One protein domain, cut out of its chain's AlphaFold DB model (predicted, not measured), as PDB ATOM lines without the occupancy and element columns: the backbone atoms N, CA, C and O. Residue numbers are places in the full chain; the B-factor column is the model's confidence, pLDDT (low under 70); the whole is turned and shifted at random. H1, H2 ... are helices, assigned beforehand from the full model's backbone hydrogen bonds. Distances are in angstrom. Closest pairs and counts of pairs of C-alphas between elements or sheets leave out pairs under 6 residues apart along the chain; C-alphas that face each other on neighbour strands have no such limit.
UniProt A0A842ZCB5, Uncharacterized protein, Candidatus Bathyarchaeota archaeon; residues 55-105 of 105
ATOM      1  N   LEU A  55     211.516 188.011 145.538       93.25
ATOM      2  CA  LEU A  55     212.506 188.062 146.616       93.25
ATOM      3  C   LEU A  55     211.906 187.725 147.987       93.25
ATOM      4  O   LEU A  55     212.556 187.060 148.790       93.25
ATOM      5  N   GLU A  56     210.676 188.161 148.244       93.88
ATOM      6  CA  GLU A  56     209.953 187.860 149.483       93.88
ATOM      7  C   GLU A  56     209.655 186.363 149.605       93.88
ATOM      8  O   GLU A  56     209.984 185.772 150.631       93.88
ATOM      9  N   ASP A  57     209.176 185.728 148.528       93.31
ATOM     10  CA  ASP A  57     208.944 184.279 148.481       93.31
ATOM     11  C   ASP A  57     210.244 183.508 148.754       93.31
ATOM     12  O   ASP A  57     210.277 182.579 149.557       93.31
ATOM     13  N   ALA A  58     211.353 183.925 148.131       93.94
ATOM     14  CA  ALA A  58     212.659 183.303 148.335       93.94
ATOM     15  C   ALA A  58     213.145 183.421 149.787       93.94
ATOM     16  O   ALA A  58     213.655 182.449 150.344       93.94
ATOM     17  N   ARG A  59     212.974 184.590 150.416       93.94
ATOM     18  CA  ARG A  59     213.309 184.798 151.834       93.94
ATOM     19  C   ARG A  59     212.441 183.928 152.739       93.94
ATOM     20  O   ARG A  59     212.972 183.292 153.646       93.94
ATOM     21  N   PHE A  60     211.140 183.853 152.464       93.19
ATOM     22  CA  PHE A  60     210.216 183.015 153.222       93.19
ATOM     23  C   PHE A  60     210.573 181.527 153.116       93.19
ATOM     24  O   PHE A  60     210.665 180.841 154.130       93.19
ATOM     25  N   LEU A  61     210.898 181.034 151.917       93.81
ATOM     26  CA  LEU A  61     211.349 179.654 151.714       93.81
ATOM     27  C   LEU A  61     212.631 179.322 152.498       93.81
ATOM     28  O   LEU A  61     212.762 178.211 153.015       93.81
ATOM     29  N   VAL A  62     213.560 180.273 152.635       93.06
ATOM     30  CA  VAL A  62     214.757 180.100 153.475       93.06
ATOM     31  C   VAL A  62     214.394 180.016 154.962       93.06
ATOM     32  O   VAL A  62     214.957 179.185 155.673       93.06
ATOM     33  N   LEU A  63     213.426 180.806 155.436       91.38
ATOM     34  CA  LEU A  63     212.917 180.701 156.811       91.38
ATOM     35  C   LEU A  63     212.237 179.347 157.061       91.38
ATOM     36  O   LEU A  63     212.498 178.705 158.080       91.38
ATOM     37  N   LEU A  64     211.425 178.866 156.112       91.06
ATOM     38  CA  LEU A  64     210.828 177.531 156.186       91.06
ATOM     39  C   LEU A  64     211.913 176.452 156.265       91.06
ATOM     40  O   LEU A  64     211.857 175.592 157.143       91.06
ATOM     41  N   LEU A  65     212.939 176.522 155.411       91.81
ATOM     42  CA  LEU A  65     214.078 175.603 155.461       91.81
ATOM     43  C   LEU A  65     214.701 175.575 156.865       91.81
ATOM     44  O   LEU A  65     214.913 174.499 157.422       91.81
ATOM     45  N   GLN A  66     214.943 176.741 157.466       88.00
ATOM     46  CA  GLN A  66     215.473 176.838 158.827       88.00
ATOM     47  C   GLN A  66     214.518 176.267 159.884       88.00
ATOM     48  O   GLN A  66     214.978 175.623 160.825       88.00
ATOM     49  N   LYS A  67     213.198 176.418 159.740       86.69
ATOM     50  CA  LYS A  67     212.234 175.784 160.653       86.69
ATOM     51  C   LYS A  67     212.269 174.262 160.564       86.69
ATOM     52  O   LYS A  67     212.341 173.602 161.600       86.69
ATOM     53  N   PHE A  68     212.230 173.706 159.355       87.81
ATOM     54  CA  PHE A  68     212.167 172.255 159.157       87.81
ATOM     55  C   PHE A  68     213.507 171.556 159.445       87.81
ATOM     56  O   PHE A  68     213.505 170.447 159.975       87.81
ATOM     57  N   TYR A  69     214.643 172.201 159.151       87.44
ATOM     58  CA  TYR A  69     215.979 171.595 159.276       87.44
ATOM     59  C   TYR A  69     216.839 172.162 160.417       87.44
ATOM     60  O   TYR A  69     217.725 171.468 160.907       87.44
ATOM     61  N   GLY A  70     216.607 173.404 160.845       77.94
ATOM     62  CA  GLY A  70     217.433 174.123 161.826       77.94
ATOM     63  C   GLY A  70     216.942 174.046 163.274       77.94
ATOM     64  O   GLY A  70     217.605 174.565 164.166       77.94
ATOM     65  N   GLY A  71     215.795 173.411 163.534       65.12
ATOM     66  CA  GLY A  71     215.298 173.182 164.898       65.12
ATOM     67  C   GLY A  71     214.763 174.425 165.619       65.12
ATOM     68  O   GLY A  71     214.540 174.368 166.823       65.12
ATOM     69  N   TRP A  72     214.534 175.534 164.902       58.16
ATOM     70  CA  TRP A  72     213.937 176.761 165.459       58.16
ATOM     71  C   TRP A  72     212.437 176.617 165.769       58.16
ATOM     72  O   TRP A  72     211.900 177.360 166.585       58.16
ATOM     73  N   GLY A  73     211.755 175.639 165.167       53.88
ATOM     74  CA  GLY A  73     210.418 175.236 165.597       53.88
ATOM     75  C   GLY A  73     210.532 174.308 166.802       53.88
ATOM     76  O   GLY A  73     210.956 173.167 166.647       53.88
ATOM     77  N   GLN A  74     210.140 174.763 167.992       50.81
ATOM     78  CA  GLN A  74     210.118 173.970 169.234       50.81
ATOM     79  C   GLN A  74     209.076 172.819 169.234       50.81
ATOM     80  O   GLN A  74     208.504 172.484 170.267       50.81
ATOM     81  N   GLY A  75     208.817 172.185 168.090       58.34
ATOM     82  CA  GLY A  75     207.867 171.090 167.938       58.34
ATOM     83  C   GLY A  75     208.482 169.943 167.148       58.34
ATOM     84  O   GLY A  75     208.994 170.134 166.046       58.34
ATOM     85  N   GLY A  76     208.395 168.726 167.690       72.50
ATOM     86  CA  GLY A  76     208.807 167.509 166.986       72.50
ATOM     87  C   GLY A  76     208.084 167.306 165.649       72.50
ATOM     88  O   GLY A  76     208.616 166.610 164.794       72.50
ATOM     89  N   GLU A  77     206.934 167.957 165.445       83.00
ATOM     90  CA  GLU A  77     206.051 167.822 164.283       83.00
ATOM     91  C   GLU A  77     206.720 168.197 162.950       83.00
ATOM     92  O   GLU A  77     206.720 167.380 162.032       83.00
ATOM     93  N   ALA A  78     207.396 169.352 162.851       85.06
ATOM     94  CA  ALA A  78     208.106 169.748 161.625       85.06
ATOM     95  C   ALA A  78     209.220 168.749 161.258       85.06
ATOM     96  O   ALA A  78     209.358 168.333 160.105       85.06
ATOM     97  N   LYS A  79     209.972 168.286 162.263       86.00
ATOM     98  CA  LYS A  79     211.007 167.258 162.088       86.00
ATOM     99  C   LYS A  79     210.405 165.901 161.701       86.00
ATOM    100  O   LYS A  79     210.991 165.177 160.899       86.00
ATOM    101  N   GLN A  80     209.245 165.548 162.253       89.62
ATOM    102  CA  GLN A  80     208.553 164.295 161.955       89.62
ATOM    103  C   GLN A  80     207.995 164.284 160.533       89.62
ATOM    104  O   GLN A  80     208.191 163.299 159.823       89.62
ATOM    105  N   LEU A  81     207.376 165.385 160.096       91.75
ATOM    106  CA  LEU A  81     206.910 165.571 158.722       91.75
ATOM    107  C   LEU A  81     208.064 165.441 157.728       91.75
ATOM    108  O   LEU A  81     207.929 164.742 156.724       91.75
ATOM    109  N   LEU A  82     209.215 166.042 158.038       90.69
ATOM    110  CA  LEU A  82     210.414 165.915 157.217       90.69
ATOM    111  C   LEU A  82     210.907 164.460 157.135       90.69
ATOM    112  O   LEU A  82     211.233 163.976 156.050       90.69
ATOM    113  N   GLU A  83     210.936 163.738 158.257       91.00
ATOM    114  CA  GLU A  83     211.331 162.325 158.262       91.00
ATOM    115  C   GLU A  83     210.349 161.433 157.494       91.00
ATOM    116  O   GLU A  83     210.786 160.522 156.786       91.00
ATOM    117  N   TRP A  84     209.041 161.685 157.598       95.19
ATOM    118  CA  TRP A  84     208.035 160.966 156.817       95.19
ATOM    119  C   TRP A  84     208.188 161.236 155.324       95.19
ATOM    120  O   TRP A  84     208.226 160.287 154.543       95.19
ATOM    121  N   PHE A  85     208.383 162.498 154.934       94.31
ATOM    122  CA  PHE A  85     208.637 162.867 153.544       94.31
ATOM    123  C   PHE A  85     209.878 162.159 152.987       94.31
ATOM    124  O   PHE A  85     209.812 161.503 151.949       94.31
ATOM    125  N   ARG A  86     211.003 162.213 153.715       92.38
ATOM    126  CA  ARG A  86     212.277 161.607 153.296       92.38
ATOM    127  C   ARG A  86     212.183 160.095 153.085       92.38
ATOM    128  O   ARG A  86     212.881 159.556 152.232       92.38
ATOM    129  N   LYS A  87     211.361 159.406 153.882       95.75
ATOM    130  CA  LYS A  87     211.183 157.946 153.816       95.75
ATOM    131  C   LYS A  87     210.065 157.508 152.868       95.75
ATOM    132  O   LYS A  87     209.881 156.307 152.702       95.75
ATOM    133  N   GLY A  88     209.319 158.446 152.278       93.44
ATOM    134  CA  GLY A  88     208.103 158.127 151.526       93.44
ATOM    135  C   GLY A  88     207.024 157.479 152.401       93.44
ATOM    136  O   GLY A  88     206.287 156.614 151.940       93.44
ATOM    137  N   ASP A  89     206.972 157.843 153.683       95.25
ATOM    138  CA  ASP A  89     206.016 157.303 154.649       95.25
ATOM    139  C   ASP A  89     204.608 157.838 154.350       95.25
ATOM    140  O   ASP A  89     204.418 159.037 154.148       95.25
ATOM    141  N   SER A  90     203.605 156.959 154.364       94.62
ATOM    142  CA  SER A  90     202.212 157.312 154.057       94.62
ATOM    143  C   SER A  90     201.574 158.271 155.065       94.62
ATOM    144  O   SER A  90     200.514 158.826 154.791       94.62
ATOM    145  N   ARG A  91     202.204 158.487 156.227       94.69
ATOM    146  CA  ARG A  91     201.778 159.489 157.217       94.69
ATOM    147  C   ARG A  91     202.133 160.919 156.818       94.69
ATOM    148  O   ARG A  91     201.639 161.851 157.455       94.69
ATOM    149  N   PHE A  92     202.979 161.109 155.805       95.75
ATOM    150  CA  PHE A  92     203.236 162.429 155.244       95.75
ATOM    151  C   PHE A  92     201.956 163.002 154.613       95.75
ATOM    152  O   PHE A  92     201.280 162.329 153.839       95.75
ATOM    153  N   SER A  93     201.645 164.259 154.926       94.81
ATOM    154  CA  SER A  93     200.500 164.994 154.379       94.81
ATOM    155  C   SER A  93     200.955 166.388 153.965       94.81
ATOM    156  O   SER A  93     201.661 167.071 154.711       94.81
ATOM    157  N   VAL A  94     200.546 166.795 152.762       92.56
ATOM    158  CA  VAL A  94     200.832 168.130 152.221       92.56
ATOM    159  C   VAL A  94     200.053 169.186 152.998       92.56
ATOM    160  O   VAL A  94     200.576 170.260 153.262       92.56
ATOM    161  N   GLU A  95     198.840 168.859 153.426       93.75
ATOM    162  CA  GLU A  95     197.984 169.720 154.239       93.75
ATOM    163  C   GLU A  95     198.681 170.068 155.560       93.75
ATOM    164  O   GLU A  95     198.878 171.240 155.859       93.75
ATOM    165  N   LYS A  96     199.188 169.060 156.286       92.50
ATOM    166  CA  LYS A  96     199.954 169.278 157.526       92.50
ATOM    167  C   LYS A  96     201.250 170.055 157.304       92.50
ATOM    168  O   LYS A  96     201.660 170.832 158.160       92.50
ATOM    169  N   LEU A  97     201.913 169.841 156.165       91.44
ATOM    170  CA  LEU A  97     203.099 170.612 155.793       91.44
ATOM    171  C   LEU A  97     202.762 172.101 155.624       91.44
ATOM    172  O   LEU A  97     203.529 172.942 156.088       91.44
ATOM    173  N   LEU A  98     201.643 172.414 154.968       91.00
ATOM    174  CA  LEU A  98     201.183 173.787 154.760       91.00
ATOM    175  C   LEU A  98     200.760 174.441 156.078       91.00
ATOM    176  O   LEU A  98     201.227 175.537 156.371       91.00
ATOM    177  N   GLU A  99     199.988 173.740 156.911       91.25
ATOM    178  CA  GLU A  99     199.625 174.206 158.257       91.25
ATOM    179  C   GLU A  99     200.874 174.541 159.086       91.25
ATOM    180  O   GLU A  99     200.954 175.590 159.728       91.25
ATOM    181  N   GLU A 100     201.897 173.680 159.041       88.25
ATOM    182  CA  GLU A 100     203.168 173.969 159.693       88.25
ATOM    183  C   GLU A 100     203.898 175.156 159.065       88.25
ATOM    184  O   GLU A 100     204.480 175.959 159.793       88.25
ATOM    185  N   ALA A 101     203.903 175.304 157.744       87.12
ATOM    186  CA  ALA A 101     204.544 176.445 157.096       87.12
ATOM    187  C   ALA A 101     203.885 177.777 157.499       87.12
ATOM    188  O   ALA A 101     204.589 178.757 157.743       87.12
ATOM    189  N   GLU A 102     202.561 177.796 157.642       86.31
ATOM    190  CA  GLU A 102     201.778 178.979 158.010       86.31
ATOM    191  C   GLU A 102     201.936 179.384 159.479       86.31
ATOM    192  O   GLU A 102     201.852 180.567 159.781       86.31
ATOM    193  N   ARG A 103     202.283 178.465 160.396       82.69
ATOM    194  CA  ARG A 103     202.578 178.797 161.814       82.69
ATOM    195  C   ARG A 103     203.764 179.766 162.015       82.69
ATOM    196  O   ARG A 103     204.059 180.122 163.153       82.69
ATOM    197  N   LEU A 104     204.502 180.114 160.957       64.19
ATOM    198  CA  LEU A 104     205.577 181.119 160.966       64.19
ATOM    199  C   LEU A 104     205.138 182.515 160.506       64.19
ATOM    200  O   LEU A 104     205.911 183.456 160.699       64.19
ATOM    201  N   ALA A 105     203.983 182.625 159.848       52.94
ATOM    202  CA  ALA A 105     203.418 183.883 159.367       52.94
ATOM    203  C   ALA A 105     202.552 184.534 160.454       52.94
ATOM    204  O   ALA A 105     202.565 185.785 160.516       52.94
TER     205      ALA A 105
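AT A GLANCE: This is residues 55 to 105 of the 105 residues of an uncharacterized protein of Candidatus Bathyarchaeota archaeon (UniProt A0A842ZCB5). The longest helix, H1, and helix H2 make a V, meeting where H1 ends and H2 begins, and H3 folds back from H2 towards the middle of H1. The printed part has 51 residues with three named helices, H1, H2 and H3 in chain order, and no named strand; the class is all helix. It is compact, with a radius of gyration of the C-alphas of 10.9 A, and elongated, spanning 33 by 19 by 16 A.

IN THESE COORDINATES: Find C-alpha 55 at (212.506, 188.062, 146.616); from there H1, residues 55 to 70, runs 21.2 A. H2, residues 76 to 87, runs 16.4 A. H3, residues 94 to 102, runs 12.3 A to C-alpha 102 at (201.778, 178.979, 158.010).

HOW THE PARTS SIT: H1, with residues 67 to 69 alone, touches H2, about perpendicular at 86 degrees; their closest C-alphas, of Phe 68 and Ala 78, are 5.4 A apart. H2 and H3 form a helical hairpin and touch, opposite ways at a steep tilt of 39 degrees; H2 touches H3 with residues 78 to 81 alone, and the closest C-alphas, of Ala 78 and Glu 100, are 6.8 A apart. H1 and H3 are close but not clearly touching, the closest C-alphas, of Leu 64 and Ala 101, 6.4 A apart. In H1, H2 and H3 every O i to N i+4 pair is within hydrogen-bond range.

THE WHOLE: The C-alphas farthest apart, of Leu 55 and Ser 90, are 33.3 A apart. The printed part has no cut; the link H1 to H2 is tight, H2 to H3 short. Look for pLDDT under 70 at residues 71 to 75 and 104 to 105.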